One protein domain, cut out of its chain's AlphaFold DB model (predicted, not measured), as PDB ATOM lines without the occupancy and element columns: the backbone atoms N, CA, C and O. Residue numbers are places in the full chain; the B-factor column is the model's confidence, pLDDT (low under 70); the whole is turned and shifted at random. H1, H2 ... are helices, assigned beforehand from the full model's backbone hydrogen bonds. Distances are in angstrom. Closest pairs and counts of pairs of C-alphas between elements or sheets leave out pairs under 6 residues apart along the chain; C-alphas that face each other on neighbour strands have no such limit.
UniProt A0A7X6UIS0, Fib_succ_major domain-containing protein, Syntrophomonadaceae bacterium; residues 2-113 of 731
ATOM      1  N   ASP A   2      47.699  91.694  45.107       40.59
ATOM      2  CA  ASP A   2      47.403  92.617  46.233       40.59
ATOM      3  C   ASP A   2      46.691  93.942  45.872       40.59
ATOM      4  O   ASP A   2      46.772  94.928  46.604       40.59
ATOM      5  N   CYS A   3      45.990  94.017  44.739       41.16
ATOM      6  CA  CYS A   3      45.145  95.173  44.408       41.16
ATOM      7  C   CYS A   3      43.835  94.688  43.784       41.16
ATOM      8  O   CYS A   3      43.765  94.454  42.583       41.16
ATOM      9  N   ASN A   4      42.810  94.528  44.622       38.22
ATOM     10  CA  ASN A   4      41.432  94.269  44.207       38.22
ATOM     11  C   ASN A   4      40.800  95.552  43.649       38.22
ATOM     12  O   ASN A   4      40.224  96.321  44.416       38.22
ATOM     13  N   LEU A   5      40.889  95.795  42.339       37.72
ATOM     14  CA  LEU A   5      40.048  96.787  41.659       37.72
ATOM     15  C   LEU A   5      39.588  96.267  40.292       37.72
ATOM     16  O   LEU A   5      40.374  95.680  39.549       37.72
ATOM     17  N   SER A   6      38.305  96.494  40.003       36.06
ATOM     18  CA  SER A   6      37.620  96.160  38.754       36.06
ATOM     19  C   SER A   6      37.990  97.118  37.620       36.06
ATOM     20  O   SER A   6      38.372  98.268  37.851       36.06
ATOM     21  N   TYR A   7      37.841  96.627  36.393       34.34
ATOM     22  CA  TYR A   7      38.142  97.328  35.151       34.34
ATOM     23  C   TYR A   7      37.363  98.644  35.011       34.34
ATOM     24  O   TYR A   7      36.139  98.677  35.099       34.34
ATOM     25  N   ALA A   8      38.108  99.716  34.759       35.03
ATOM     26  CA  ALA A   8      37.659 100.877  34.008       35.03
ATOM     27  C   ALA A   8      38.768 101.148  32.987       35.03
ATOM     28  O   ALA A   8      39.928 101.337  33.380       35.03
ATOM     29  N   ASP A   9      38.410 101.066  31.708       44.59
ATOM     30  CA  ASP A   9      39.297 101.256  30.566       44.59
ATOM     31  C   ASP A   9      40.087 102.583  30.668       44.59
ATOM     32  O   ASP A   9      39.675 103.542  31.325       44.59
ATOM     33  N   ASP A  10      41.270 102.596  30.045       40.28
ATOM     34  CA  ASP A  10      42.103 103.774  29.717       40.28
ATOM     35  C   ASP A  10      43.320 104.101  30.603       40.28
ATOM     36  O   ASP A  10      43.956 105.141  30.404       40.28
ATOM     37  N   LYS A  11      43.754 103.248  31.543       42.88
ATOM     38  CA  LYS A  11      45.013 103.516  32.282       42.88
ATOM     39  C   LYS A  11      46.114 102.504  31.999       42.88
ATOM     40  O   LYS A  11      46.075 101.378  32.471       42.88
ATOM     41  N   LYS A  12      47.176 102.981  31.331       50.84
ATOM     42  CA  LYS A  12      48.436 102.247  31.095       50.84
ATOM     43  C   LYS A  12      49.180 101.863  32.385       50.84
ATOM     44  O   LYS A  12      50.071 101.028  32.313       50.84
ATOM     45  N   PHE A  13      48.832 102.435  33.548       53.91
ATOM     46  CA  PHE A  13      49.542 102.235  34.819       53.91
ATOM     47  C   PHE A  13      48.603 102.226  36.041       53.91
ATOM     48  O   PHE A  13      47.612 102.958  36.094       53.91
ATOM     49  N   CYS A  14      48.948 101.438  37.063       52.59
ATOM     50  CA  CYS A  14      48.262 101.390  38.355       52.59
ATOM     51  C   CYS A  14      48.413 102.720  39.114       52.59
ATOM     52  O   CYS A  14      49.528 103.144  39.409       52.59
ATOM     53  N   LYS A  15      47.305 103.352  39.529       46.84
ATOM     54  CA  LYS A  15      47.335 104.630  40.275       46.84
ATOM     55  C   LYS A  15      48.042 104.567  41.633       46.84
ATOM     56  O   LYS A  15      48.457 105.605  42.132       46.84
ATOM     57  N   LYS A  16      48.144 103.385  42.248       47.41
ATOM     58  CA  LYS A  16      48.693 103.230  43.605       47.41
ATOM     59  C   LYS A  16      50.205 102.990  43.613       47.41
ATOM     60  O   LYS A  16      50.869 103.386  44.560       47.41
ATOM     61  N   CYS A  17      50.746 102.348  42.577       64.44
ATOM     62  CA  CYS A  17      52.168 101.986  42.516       64.44
ATOM     63  C   CYS A  17      52.870 102.369  41.204       64.44
ATOM     64  O   CYS A  17      54.054 102.085  41.053       64.44
ATOM     65  N   GLY A  18      52.166 102.968  40.241       52.28
ATOM     66  CA  GLY A  18      52.732 103.437  38.974       52.28
ATOM     67  C   GLY A  18      53.176 102.338  38.002       52.28
ATOM     68  O   GLY A  18      53.708 102.668  36.949       52.28
ATOM     69  N   LYS A  19      52.978 101.047  38.313       53.00
ATOM     70  CA  LYS A  19      53.387  99.936  37.433       53.00
ATOM     71  C   LYS A  19      52.450  99.766  36.232       53.00
ATOM     72  O   LYS A  19      51.242  99.955  36.411       53.00
ATOM     73  N   PRO A  20      52.967  99.385  35.047       50.69
ATOM     74  CA  PRO A  20      52.128  99.112  33.893       50.69
ATOM     75  C   PRO A  20      51.185  97.947  34.177       50.69
ATOM     76  O   PRO A  20      51.597  96.938  34.748       50.69
ATOM     77  N   LEU A  21      49.911  98.105  33.817       50.81
ATOM     78  CA  LEU A  21      48.934  97.023  33.904       50.81
ATOM     79  C   LEU A  21      49.053  96.194  32.623       50.81
ATOM     80  O   LEU A  21      48.575  96.613  31.573       50.81
ATOM     81  N   THR A  22      49.730  95.050  32.690       45.03
ATOM     82  CA  THR A  22      49.736  94.068  31.604       45.03
ATOM     83  C   THR A  22      48.542  93.139  31.783       45.03
ATOM     84  O   THR A  22      48.485  92.340  32.715       45.03
ATOM     85  N   THR A  23      47.559  93.235  30.890       41.84
ATOM     86  CA  THR A  23      46.651  92.115  30.636       41.84
ATOM     87  C   THR A  23      47.455  91.049  29.900       41.84
ATOM     88  O   THR A  23      47.519  91.051  28.674       41.84
ATOM     89  N   GLU A  24      48.133  90.176  30.641       39.84
ATOM     90  CA  GLU A  24      48.634  88.925  30.074       39.84
ATOM     91  C   GLU A  24      47.434  88.002  29.857       39.84
ATOM     92  O   GLU A  24      47.030  87.252  30.745       39.84
ATOM     93  N   TYR A  25      46.832  88.072  28.670       47.78
ATOM     94  CA  TYR A  25      46.092  86.927  28.159       47.78
ATOM     95  C   TYR A  25      47.137  85.844  27.869       47.78
ATOM     96  O   TYR A  25      47.942  85.989  26.950       47.78
ATOM     97  N   GLN A  26      47.184  84.790  28.688       51.72
ATOM     98  CA  GLN A  26      47.972  83.595  28.379       51.72
ATOM     99  C   GLN A  26      47.289  82.860  27.220       51.72
ATOM    100  O   GLN A  26      46.465  81.976  27.433       51.72
ATOM    101  N   ILE A  27      47.580  83.279  25.989       59.06
ATOM    102  CA  ILE A  27      47.162  82.570  24.778       59.06
ATOM    103  C   ILE A  27      48.100  81.370  24.621       59.06
ATOM    104  O   ILE A  27      49.322  81.535  24.690       59.06
ATOM    105  N   ASP A  28      47.551  80.167  24.436       73.81
ATOM    106  CA  ASP A  28      48.350  78.960  24.205       73.81
ATOM    107  C   ASP A  28      49.273  79.186  22.986       73.81
ATOM    108  O   ASP A  28      48.814  79.688  21.954       73.81
ATOM    109  N   PRO A  29      50.570  78.829  23.046       73.75
ATOM    110  CA  PRO A  29      51.471  78.918  21.895       73.75
ATOM    111  C   PRO A  29      50.917  78.287  20.603       73.75
ATOM    112  O   PRO A  29      51.211  78.770  19.508       73.75
ATOM    113  N   LYS A  30      50.087  77.239  20.708       78.88
ATOM    114  CA  LYS A  30      49.383  76.624  19.572       78.88
ATOM    115  C   LYS A  30      48.334  77.552  18.963       78.88
ATOM    116  O   LYS A  30      48.207  77.590  17.740       78.88
ATOM    117  N   ASP A  31      47.623  78.317  19.783       79.88
ATOM    118  CA  ASP A  31      46.645  79.304  19.327       79.88
ATOM    119  C   ASP A  31      47.339  80.519  18.703       79.88
ATOM    120  O   ASP A  31      46.871  81.031  17.691       79.88
ATOM    121  N   ILE A  32      48.510  80.921  19.210       80.12
ATOM    122  CA  ILE A  32      49.343  81.946  18.556       80.12
ATOM    123  C   ILE A  32      49.767  81.472  17.160       80.12
ATOM    124  O   ILE A  32      49.580  82.194  16.186       80.12
ATOM    125  N   ALA A  33      50.277  80.243  17.038       82.06
ATOM    126  CA  ALA A  33      50.659  79.683  15.742       82.06
ATOM    127  C   ALA A  33      49.460  79.598  14.779       82.06
ATOM    128  O   ALA A  33      49.570  79.969  13.610       82.06
ATOM    129  N   LYS A  34      48.297  79.161  15.274       86.88
ATOM    130  CA  LYS A  34      47.058  79.088  14.491       86.88
ATOM    131  C   LYS A  34      46.568  80.473  14.053       86.88
ATOM    132  O   LYS A  34      46.144  80.622  12.909       86.88
ATOM    133  N   LYS A  35      46.682  81.487  14.917       88.62
ATOM    134  CA  LYS A  35      46.392  82.891  14.596       88.62
ATOM    135  C   LYS A  35      47.270  83.388  13.445       88.62
ATOM    136  O   LYS A  35      46.729  83.911  12.477       88.62
ATOM    137  N   THR A  36      48.584  83.150  13.502       86.12
ATOM    138  CA  THR A  36      49.523  83.523  12.428       86.12
ATOM    139  C   THR A  36      49.139  82.876  11.095       86.12
ATOM    140  O   THR A  36      49.117  83.547  10.068       86.12
ATOM    141  N   VAL A  37      48.761  81.590  11.104       90.00
ATOM    142  CA  VAL A  37      48.311  80.887   9.888       90.00
ATOM    143  C   VAL A  37      47.068  81.546   9.286       90.00
ATOM    144  O   VAL A  37      46.990  81.700   8.067       90.00
ATOM    145  N   PHE A  38      46.097  81.956  10.108       92.12
ATOM    146  CA  PHE A  38      44.940  82.705   9.615       92.12
ATOM    147  C   PHE A  38      45.337  84.066   9.039       92.12
ATOM    148  O   PHE A  38      44.893  84.403   7.945       92.12
ATOM    149  N   GLU A  39      46.190  84.825   9.726       89.56
ATOM    150  CA  GLU A  39      46.654  86.136   9.257       89.56
ATOM    151  C   GLU A  39      47.377  86.042   7.909       89.56
ATOM    152  O   GLU A  39      47.132  86.860   7.024       89.56
ATOM    153  N   ASP A  40      48.220  85.027   7.717       90.19
ATOM    154  CA  ASP A  40      48.922  84.815   6.452       90.19
ATOM    155  C   ASP A  40      47.967  84.405   5.323       90.19
ATOM    156  O   ASP A  40      48.057  84.952   4.222       90.19
ATOM    157  N   ARG A  41      46.984  83.535   5.595       91.19
ATOM    158  CA  ARG A  41      45.927  83.204   4.618       91.19
ATOM    159  C   ARG A  41      45.086  84.435   4.255       91.19
ATOM    160  O   ARG A  41      44.774  84.640   3.084       91.19
ATOM    161  N   ILE A  42      44.765  85.290   5.227       91.50
ATOM    162  CA  ILE A  42      44.007  86.531   5.001       91.50
ATOM    163  C   ILE A  42      44.835  87.546   4.204       91.50
ATOM    164  O   ILE A  42      44.270  88.279   3.399       91.50
ATOM    165  N   LYS A  43      46.164  87.597   4.367       88.31
ATOM    166  CA  LYS A  43      47.023  88.432   3.505       88.31
ATOM    167  C   LYS A  43      46.962  87.987   2.046       88.31
ATOM    168  O   LYS A  43      46.992  88.839   1.164       88.31
ATOM    169  N   THR A  44      46.891  86.677   1.795       88.69
ATOM    170  CA  THR A  44      46.811  86.140   0.428       88.69
ATOM    171  C   THR A  44      45.434  86.309  -0.207       88.69
ATOM    172  O   THR A  44      45.357  86.496  -1.418       88.69
ATOM    173  N   ASP A  45      44.365  86.285   0.592       87.25
ATOM    174  CA  ASP A  45      42.988  86.435   0.116       87.25
ATOM    175  C   ASP A  45      42.152  87.290   1.098       87.25
ATOM    176  O   ASP A  45      41.384  86.771   1.916       87.25
ATOM    177  N   PRO A  46      42.324  88.626   1.074       85.94
ATOM    178  CA  PRO A  46      41.771  89.519   2.092       85.94
ATOM    179  C   PRO A  46      40.265  89.761   1.977       85.94
ATOM    180  O   PRO A  46      39.713  90.400   2.880       85.94
ATOM    181  N   LEU A  47      39.632  89.304   0.891       88.69
ATOM    182  CA  LEU A  47      38.206  89.479   0.593       88.69
ATOM    183  C   LEU A  47      37.393  88.195   0.820       88.69
ATOM    184  O   LEU A  47      36.178  88.191   0.630       88.69
ATOM    185  N   ASN A  48      38.040  87.108   1.241       90.62
ATOM    186  CA  ASN A  48      37.384  85.832   1.483       90.62
ATOM    187  C   ASN A  48      36.556  85.854   2.769       90.62
ATOM    188  O   ASN A  48      37.085  85.702   3.873       90.62
ATOM    189  N   VAL A  49      35.244  86.032   2.619       91.38
ATOM    190  CA  VAL A  49      34.300  86.115   3.742       91.38
ATOM    191  C   VAL A  49      34.324  84.848   4.602       91.38
ATOM    192  O   VAL A  49      34.400  84.960   5.821       91.38
ATOM    193  N   GLY A  50      34.363  83.656   3.995       92.44
ATOM    194  CA  GLY A  50      34.401  82.389   4.737       92.44
ATOM    195  C   GLY A  50      35.651  82.252   5.612       92.44
ATOM    196  O   GLY A  50      35.564  81.896   6.786       92.44
ATOM    197  N   LEU A  51      36.819  82.632   5.083       92.94
ATOM    198  CA  LEU A  51      38.066  82.659   5.853       92.94
ATOM    199  C   LEU A  51      38.023  83.687   6.996       92.94
ATOM    200  O   LEU A  51      38.516  83.414   8.093       92.94
ATOM    201  N   LEU A  52      37.445  84.866   6.752       92.88
ATOM    202  CA  LEU A  52      37.286  85.899   7.777       92.88
ATOM    203  C   LEU A  52      36.319  85.451   8.883       92.88
ATOM    204  O   LEU A  52      36.605  85.707  10.050       92.88
ATOM    205  N   GLN A  53      35.232  84.749   8.548       95.88
ATOM    206  CA  GLN A  53      34.299  84.160   9.516       95.88
ATOM    207  C   GLN A  53      34.992  83.112  10.398       95.88
ATOM    208  O   GLN A  53      34.915  83.197  11.625       95.88
ATOM    209  N   GLU A  54      35.723  82.161   9.798       95.56
ATOM    210  CA  GLU A  54      36.504  81.159  10.541       95.56
ATOM    211  C   GLU A  54      37.500  81.824  11.502       95.56
ATOM    212  O   GLU A  54      37.635  81.416  12.661       95.56
ATOM    213  N   TYR A  55      38.178  82.874  11.032       95.69
ATOM    214  CA  TYR A  55      39.135  83.617  11.838       95.69
ATOM    215  C   TYR A  55      38.460  84.392  12.975       95.69
ATOM    216  O   TYR A  55      38.904  84.295  14.119       95.69
ATOM    217  N   ALA A  56      37.363  85.103  12.707       95.50
ATOM    218  CA  ALA A  56      36.605  85.830  13.724       95.50
ATOM    219  C   ALA A  56      36.084  84.890  14.824       95.50
ATOM    220  O   ALA A  56      36.200  85.205  16.013       95.50
ATOM    221  N   GLN A  57      35.590  83.705  14.451       96.31
ATOM    222  CA  GLN A  57      35.144  82.686  15.399       96.31
ATOM    223  C   GLN A  57      36.304  82.140  16.242       96.31
ATOM    224  O   GLN A  57      36.163  81.957  17.453       96.31
ATOM    225  N   PHE A  58      37.467  81.902  15.628       94.81
ATOM    226  CA  PHE A  58      38.679  81.509  16.345       94.81
ATOM    227  C   PHE A  58      39.123  82.586  17.353       94.81
ATOM    228  O   PHE A  58      39.388  82.268  18.515       94.81
ATOM    229  N   LEU A  59      39.146  83.858  16.942       91.62
ATOM    230  CA  LEU A  59      39.464  84.990  17.819       91.62
ATOM    231  C   LEU A  59      38.475  85.091  18.989       91.62
ATOM    232  O   LEU A  59      38.875  85.297  20.132       91.62
ATOM    233  N   PHE A  60      37.186  84.869  18.730       93.25
ATOM    234  CA  PHE A  60      36.165  84.901  19.775       93.25
ATOM    235  C   PHE A  60      36.366  83.781  20.801       93.25
ATOM    236  O   PHE A  60      36.356  84.027  22.008       93.25
ATOM    237  N   ASN A  61      36.607  82.555  20.327       91.62
ATOM    238  CA  ASN A  61      36.823  81.384  21.182       91.62
ATOM    239  C   ASN A  61      38.098  81.509  22.032       91.62
ATOM    240  O   ASN A  61      38.153  80.983  23.143       91.62
ATOM    241  N   THR A  62      39.096  82.248  21.541       88.94
ATOM    242  CA  THR A  62      40.329  82.589  22.272       88.94
ATOM    243  C   THR A  62      40.197  83.853  23.133       88.94
ATOM    244  O   THR A  62      41.178  84.312  23.713       88.94
ATOM    245  N   GLN A  63      38.978  84.392  23.283       88.62
ATOM    246  CA  GLN A  63      38.637  85.571  24.094       88.62
ATOM    247  C   GLN A  63      39.274  86.890  23.614       88.62
ATOM    248  O   GLN A  63      39.341  87.869  24.360       88.62
ATOM    249  N   LEU A  64      39.695  86.957  22.348       87.00
ATOM    250  CA  LEU A  64      40.253  88.151  21.707       87.00
ATOM    251  C   LEU A  64      39.147  89.063  21.150       87.00
ATOM    252  O   LEU A  64      39.140  89.424  19.977       87.00
ATOM    253  N   PHE A  65      38.218  89.485  22.012       89.25
ATOM    254  CA  PHE A  65      36.968  90.149  21.609       89.25
ATOM    255  C   PHE A  65      37.154  91.437  20.786       89.25
ATOM    256  O   PHE A  65      36.375  91.697  19.875       89.25
ATOM    257  N   LYS A  66      38.191  92.247  21.055       86.56
ATOM    258  CA  LYS A  66      38.471  93.475  20.274       86.56
ATOM    259  C   LYS A  66      38.917  93.162  18.841       86.56
ATOM    260  O   LYS A  66      38.550  93.869  17.901       86.56
ATOM    261  N   GLU A  67      39.697  92.098  18.674       89.94
ATOM    262  CA  GLU A  67      40.127  91.636  17.355       89.94
ATOM    263  C   GLU A  67      38.963  90.968  16.621       89.94
ATOM    264  O   GLU A  67      38.757  91.259  15.446       89.94
ATOM    265  N   THR A  68      38.141  90.176  17.327       93.44
ATOM    266  CA  THR A  68      36.876  89.650  16.793       93.44
ATOM    267  C   THR A  68      36.017  90.774  16.228       93.44
ATOM    268  O   THR A  68      35.629  90.688  15.073       93.44
ATOM    269  N   ILE A  69      35.792  91.858  16.982       92.06
ATOM    270  CA  ILE A  69      35.019  93.018  16.506       92.06
ATOM    271  C   ILE A  69      35.608  93.581  15.210       92.06
ATOM    272  O   ILE A  69      34.881  93.817  14.252       92.06
ATOM    273  N   THR A  70      36.929  93.759  15.153       90.81
ATOM    274  CA  THR A  70      37.600  94.322  13.970       90.81
ATOM    275  C   THR A  70      37.387  93.447  12.732       90.81
ATOM    276  O   THR A  70      37.053  93.953  11.660       90.81
ATOM    277  N   VAL A  71      37.554  92.129  12.874       92.19
ATOM    278  CA  VAL A  71      37.369  91.181  11.770       92.19
ATOM    279  C   VAL A  71      35.891  91.066  11.395       92.19
ATOM    280  O   VAL A  71      35.573  91.092  10.210       92.19
ATOM    281  N   SER A  72      34.979  91.017  12.364       94.81
ATOM    282  CA  SER A  72      33.538  90.938  12.117       94.81
ATOM    283  C   SER A  72      32.979  92.197  11.447       94.81
ATOM    284  O   SER A  72      32.189  92.077  10.517       94.81
ATOM    285  N   LEU A  73      33.439  93.400  11.810       90.06
ATOM    286  CA  LEU A  73      33.087  94.625  11.077       90.06
ATOM    287  C   LEU A  73      33.614  94.588   9.637       90.06
ATOM    288  O   LEU A  73      32.921  95.012   8.718       90.06
ATOM    289  N   LYS A  74      34.814  94.030   9.414       91.44
ATOM    290  CA  LYS A  74      35.338  93.819   8.058       91.44
ATOM    291  C   LYS A  74      34.468  92.841   7.259       91.44
ATOM    292  O   LYS A  74      34.273  93.066   6.069       91.44
ATOM    293  N   ILE A  75      33.935  91.793   7.891       93.44
ATOM    294  CA  ILE A  75      32.971  90.886   7.251       93.44
ATOM    295  C   ILE A  75      31.722  91.659   6.830       93.44
ATOM    296  O   ILE A  75      31.339  91.548   5.673       93.44
ATOM    297  N   LEU A  76      31.151  92.499   7.702       89.56
ATOM    298  CA  LEU A  76      29.957  93.294   7.376       89.56
ATOM    299  C   LEU A  76      30.172  94.312   6.246       89.56
ATOM    300  O   LEU A  76      29.231  94.631   5.529       89.56
ATOM    301  N   VAL A  77      31.406  94.793   6.047       89.88
ATOM    302  CA  VAL A  77      31.763  95.628   4.884       89.88
ATOM    303  C   VAL A  77      31.740  94.828   3.573       89.88
ATOM    304  O   VAL A  77      31.460  95.391   2.518       89.88
ATOM    305  N   LEU A  78      32.061  93.532   3.617       87.12
ATOM    306  CA  LEU A  78      32.136  92.659   2.436       87.12
ATOM    307  C   LEU A  78      30.827  91.910   2.156       87.12
ATOM    308  O   LEU A  78      30.525  91.609   1.005       87.12
ATOM    309  N   SER A  79      30.085  91.588   3.210       87.75
ATOM    310  CA  SER A  79      28.828  90.853   3.198       87.75
ATOM    311  C   SER A  79      27.869  91.556   4.148       87.75
ATOM    312  O   SER A  79      27.898  91.345   5.363       87.75
ATOM    313  N   GLU A  80      27.047  92.435   3.585       81.88
ATOM    314  CA  GLU A  80      26.047  93.177   4.342       81.88
ATOM    315  C   GLU A  80      25.058  92.200   5.001       81.88
ATOM    316  O   GLU A  80      24.620  91.234   4.376       81.88
ATOM    317  N   ASN A  81      24.717  92.442   6.270       80.44
ATOM    318  CA  ASN A  81      23.838  91.582   7.077       80.44
ATOM    319  C   ASN A  81      24.335  90.132   7.261       80.44
ATOM    320  O   ASN A  81      23.541  89.198   7.354       80.44
ATOM    321  N   ASP A  82      25.653  89.919   7.339       90.94
ATOM    322  CA  ASP A  82      26.206  88.614   7.704       90.94
ATOM    323  C   ASP A  82      25.827  88.223   9.145       90.94
ATOM    324  O   ASP A  82      26.317  88.795  10.124       90.94
ATOM    325  N   ARG A  83      24.961  87.212   9.276       90.56
ATOM    326  CA  ARG A  83      24.437  86.745  10.569       90.56
ATOM    327  C   ARG A  83      25.536  86.311  11.544       90.56
ATOM    328  O   ARG A  83      25.442  86.616  12.731       90.56
ATOM    329  N   ILE A  84      26.574  85.615  11.068       92.75
ATOM    330  CA  ILE A  84      27.673  85.131  11.923       92.75
ATOM    331  C   ILE A  84      28.468  86.325  12.460       92.75
ATOM    332  O   ILE A  84      28.787  86.380  13.648       92.75
ATOM    333  N   ALA A  85      28.759  87.309  11.608       93.38
ATOM    334  CA  ALA A  85      29.425  88.535  12.020       93.38
ATOM    335  C   ALA A  85      28.585  89.329  13.029       93.38
ATOM    336  O   ALA A  85      29.129  89.732  14.058       93.38
ATOM    337  N   ASN A  86      27.279  89.491  12.792       92.69
ATOM    338  CA  ASN A  86      26.354  90.146  13.722       92.69
ATOM    339  C   ASN A  86      26.307  89.435  15.084       92.69
ATOM    340  O   ASN A  86      26.396  90.085  16.126       92.69
ATOM    341  N   GLU A  87      26.245  88.100  15.096       94.50
ATOM    342  CA  GLU A  87      26.253  87.290  16.319       94.50
ATOM    343  C   GLU A  87      27.562  87.450  17.103       94.50
ATOM    344  O   GLU A  87      27.554  87.650  18.323       94.50
ATOM    345  N   LEU A  88      28.700  87.410  16.407       95.38
ATOM    346  CA  LEU A  88      30.017  87.606  17.008       95.38
ATOM    347  C   LEU A  88      30.206  89.031  17.536       95.38
ATOM    348  O   LEU A  88      30.791  89.195  18.612       95.38
ATOM    349  N   LEU A  89      29.700  90.047  16.834       95.00
ATOM    350  CA  LEU A  89      29.721  91.443  17.279       95.00
ATOM    351  C   LEU A  89      28.873  91.619  18.530       95.00
ATOM    352  O   LEU A  89      29.396  92.062  19.552       95.00
ATOM    353  N   TYR A  90      27.611  91.190  18.491       94.69
ATOM    354  CA  TYR A  90      26.702  91.222  19.633       94.69
ATOM    355  C   TYR A  90      27.331  90.592  20.886       94.69
ATOM    356  O   TYR A  90      27.409  91.222  21.949       94.69
ATOM    357  N   LYS A  91      27.853  89.366  20.757       94.25
ATOM    358  CA  LYS A  91      28.485  88.645  21.868       94.25
ATOM    359  C   LYS A  91      29.760  89.337  22.346       94.25
ATOM    360  O   LYS A  91      29.972  89.445  23.554       94.25
ATOM    361  N   SER A  92      30.604  89.822  21.435       92.50
ATOM    362  CA  SER A  92      31.867  90.489  21.785       92.50
ATOM    363  C   SER A  92      31.632  91.821  22.497       92.50
ATOM    364  O   SER A  92      32.220  92.052  23.555       92.50
ATOM    365  N   TYR A  93      30.727  92.661  21.988       90.69
ATOM    366  CA  TYR A  93      30.335  93.911  22.644       90.69
ATOM    367  C   TYR A  93      29.713  93.654  24.020       90.69
ATOM    368  O   TYR A  93      30.075  94.320  24.993       90.69
ATOM    369  N   SER A  94      28.874  92.620  24.143       87.44
ATOM    370  CA  SER A  94      28.302  92.202  25.428       87.44
ATOM    371  C   SER A  94      29.379  91.793  26.441       87.44
ATOM    372  O   SER A  94      29.319  92.198  27.603       87.44
ATOM    373  N   LYS A  95      30.405  91.033  26.020       89.88
ATOM    374  CA  LYS A  95      31.536  90.642  26.888       89.88
ATOM    375  C   LYS A  95      32.412  91.824  27.302       89.88
ATOM    376  O   LYS A  95      32.959  91.803  28.401       89.88
ATOM    377  N   LEU A  96      32.519  92.848  26.457       83.94
ATOM    378  CA  LEU A  96      33.257  94.081  26.740       83.94
ATOM    379  C   LEU A  96      32.427  95.140  27.484       83.94
ATOM    380  O   LEU A  96      32.926  96.234  27.729       83.94
ATOM    381  N   ASN A  97      31.181  94.829  27.867       83.56
ATOM    382  CA  ASN A  97      30.257  95.764  28.517       83.56
ATOM    383  C   ASN A  97      29.985  97.041  27.685       83.56
ATOM    384  O   ASN A  97      29.669  98.100  28.227       83.56
ATOM    385  N   MET A  98      30.086  96.931  26.357       80.81
ATOM    386  CA  MET A  98      29.722  97.963  25.383       80.81
ATOM    387  C   MET A  98      28.233  97.816  25.053       80.81
ATOM    388  O   MET A  98      27.839  97.213  24.057       80.81
ATOM    389  N   LEU A  99      27.392  98.265  25.992       80.81
ATOM    390  CA  LEU A  99      25.963  97.933  26.018       80.81
ATOM    391  C   LEU A  99      25.169  98.525  24.843       80.81
ATOM    392  O   LEU A  99      24.184  97.925  24.431       80.81
ATOM    393  N   LYS A 100      25.569  99.683  24.300       81.19
ATOM    394  CA  LYS A 100      24.842 100.337  23.197       81.19
ATOM    395  C   LYS A 100      25.012  99.563  21.896       81.19
ATOM    396  O   LYS A 100      24.030  99.189  21.270       81.19
ATOM    397  N   GLU A 101      26.257  99.266  21.557       87.44
ATOM    398  CA  GLU A 101      26.648  98.523  20.365       87.44
ATOM    399  C   GLU A 101      26.100  97.093  20.429       87.44
ATOM    400  O   GLU A 101      25.533  96.594  19.462       87.44
ATOM    401  N   ALA A 102      26.170  96.451  21.604       89.44
ATOM    402  CA  ALA A 102      25.517  95.163  21.822       89.44
ATOM    403  C   ALA A 102      24.002  95.237  21.554       89.44
ATOM    404  O   ALA A 102      23.452  94.360  20.895       89.44
ATOM    405  N   LEU A 103      23.317  96.287  22.015       86.12
ATOM    406  CA  LEU A 103      21.877  96.432  21.794       86.12
ATOM    407  C   LEU A 103      21.539  96.584  20.304       86.12
ATOM    408  O   LEU A 103      20.543  96.026  19.853       86.12
ATOM    409  N   GLU A 104      22.347  97.323  19.544       88.25
ATOM    410  CA  GLU A 104      22.152  97.529  18.103       88.25
ATOM    411  C   GLU A 104      22.265  96.218  17.319       88.25
ATOM    412  O   GLU A 104      21.308  95.820  16.651       88.25
ATOM    413  N   PHE A 105      23.381  95.497  17.465       88.25
ATOM    414  CA  PHE A 105      23.572  94.220  16.768       88.25
ATOM    415  C   PHE A 105      22.587  93.150  17.243       88.25
ATOM    416  O   PHE A 105      22.092  92.359  16.443       88.25
ATOM    417  N   GLY A 106      22.234  93.146  18.530       90.62
ATOM    418  CA  GLY A 106      21.220  92.237  19.051       90.62
ATOM    419  C   GLY A 106      19.815  92.520  18.498       90.62
ATOM    420  O   GLY A 106      19.086  91.580  18.193       90.62
ATOM    421  N   LYS A 107      19.438  93.788  18.270       88.94
ATOM    422  CA  LYS A 107      18.183  94.143  17.577       88.94
ATOM    423  C   LYS A 107      18.176  93.684  16.120       88.94
ATOM    424  O   LYS A 107      17.145  93.220  15.644       88.94
ATOM    425  N   GLN A 108      19.309  93.791  15.426       88.94
ATOM    426  CA  GLN A 108      19.443  93.295  14.056       88.94
ATOM    427  C   GLN A 108      19.250  91.773  14.002       88.94
ATOM    428  O   GLN A 108      18.424  91.293  13.230       88.94
ATOM    429  N   LEU A 109      19.898  91.026  14.902       91.44
ATOM    430  CA  LEU A 109      19.697  89.577  15.036       91.44
ATOM    431  C   LEU A 109      18.241  89.217  15.364       91.44
ATOM    432  O   LEU A 109      17.698  88.259  14.819       91.44
ATOM    433  N   LEU A 110      17.585  90.009  16.217       91.00
ATOM    434  CA  LEU A 110      16.179  89.807  16.554       91.00
ATOM    435  C   LEU A 110      15.260  90.079  15.354       91.00
ATOM    436  O   LEU A 110      14.251  89.402  15.202       91.00
ATOM    437  N   SER A 111      15.605  91.022  14.472       87.88
ATOM    438  CA  SER A 111      14.819  91.277  13.256       87.88
ATOM    439  C   SER A 111      14.833  90.095  12.276       87.88
ATOM    440  O   SER A 111      13.849  89.873  11.574       87.88
ATOM    441  N   GLU A 112      15.909  89.299  12.272       87.50
ATOM    442  CA  GLU A 112      16.019  88.075  11.469       87.50
ATOM    443  C   GLU A 112      15.231  86.908  12.078       87.50
ATOM    444  O   GLU A 112      14.665  86.089  11.352       87.50
ATOM    445  N   ASN A 113      15.184  86.822  13.412       87.75
ATOM    446  CA  ASN A 113      14.396  85.827  14.136       87.75
ATOM    447  C   ASN A 113      13.626  86.460  15.310       87.75
ATOM    448  O   ASN A 113      14.068  86.360  16.460       87.75
TER     449      ASN A 113
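What this domain is: This is residues 2 to 113 of the 731 residues of the protein "Fib_succ_major domain-containing protein" of Syntrophomonadaceae bacterium (UniProt A0A7X6UIS0). Five helices fold back and forth as a chain of hairpins: H2, H3 and H4 form a three-helix bundle in the middle, their centres making a triangle, with H1 packed on H2 at one side and H5 packed on H4 at the other. Before them a long looped stretch with no named element, residues 2 to 28, reaches away beyond one end of the helices and makes much of the longest span. The printed part has 112 residues with five named helices, in the order H1 to H5, and no named strand; its class is all helix. The whole is loose, with a radius of gyration of the C-alphas of 16.4 A, and flat, spanning 47 by 34 by 18 A.

Where its parts are: The printed part begins with C-alpha 2 at (47.403, 92.617, 46.233). H1, residues 29 to 44, is the longest helix by residues and runs 23.1 A from C-alpha 29 at (51.471, 78.918, 21.895) to C-alpha 44. H2 is residues 49 to 61, 18.2 A long, and H3 is residues 65 to 78, 19.9 A long. H4 is residues 83 to 95, 18.2 A long. H5, residues 99 to 112, is 20.2 A long and ends with C-alpha 112 at (16.019, 88.075, 11.469).

How they stand to each other: H2, H3 and H4 make an up and down bundle, each helix running against the one before it. H2 and H3 are a hairpin and touch, their closest C-alphas, of Ala 56 and Thr 68, being 4.9 A apart, at a shallow tilt of 16 degrees, opposite ways. H3 and H4, also a hairpin, touch closest at the C-alphas of Ser 72 and Ala 85, 4.8 A apart, at a shallow tilt of 27 degrees. H2 and H4 touch and run the same way at a shallow tilt of 24 degrees; their closest C-alphas, of Gln 53 and Ala 85, are 7.0 A apart. H1 touches H2 with residues 35 to 42 alone, closest at the C-alphas of Phe 38 and Tyr 55, 6.3 A apart; the two form a hairpin at a shallow tilt of 21 degrees. H4 and H5 are a hairpin that touches closest at the C-alphas of Tyr 90 and Ala 102, 4.7 A apart, at a shallow tilt of 29 degrees. H1 is apart from H3, H4 and H5, and H5 is apart from H2 and H3. In H1, H2, H3, H4 and H5 every O i to N i+4 pair is within hydrogen-bond range.

The domain as a whole: The two C-alphas farthest apart, of Cys 17 and Asn 113, are 49.9 A apart. The printed part has no cut, and the four links between the helices are tight. The C-alphas of residues 2 to 28 lie 13 to 30 A from the mean of the C-alphas. The mean pLDDT of the printed part is 79.2, and residues 2 to 27 are under 70.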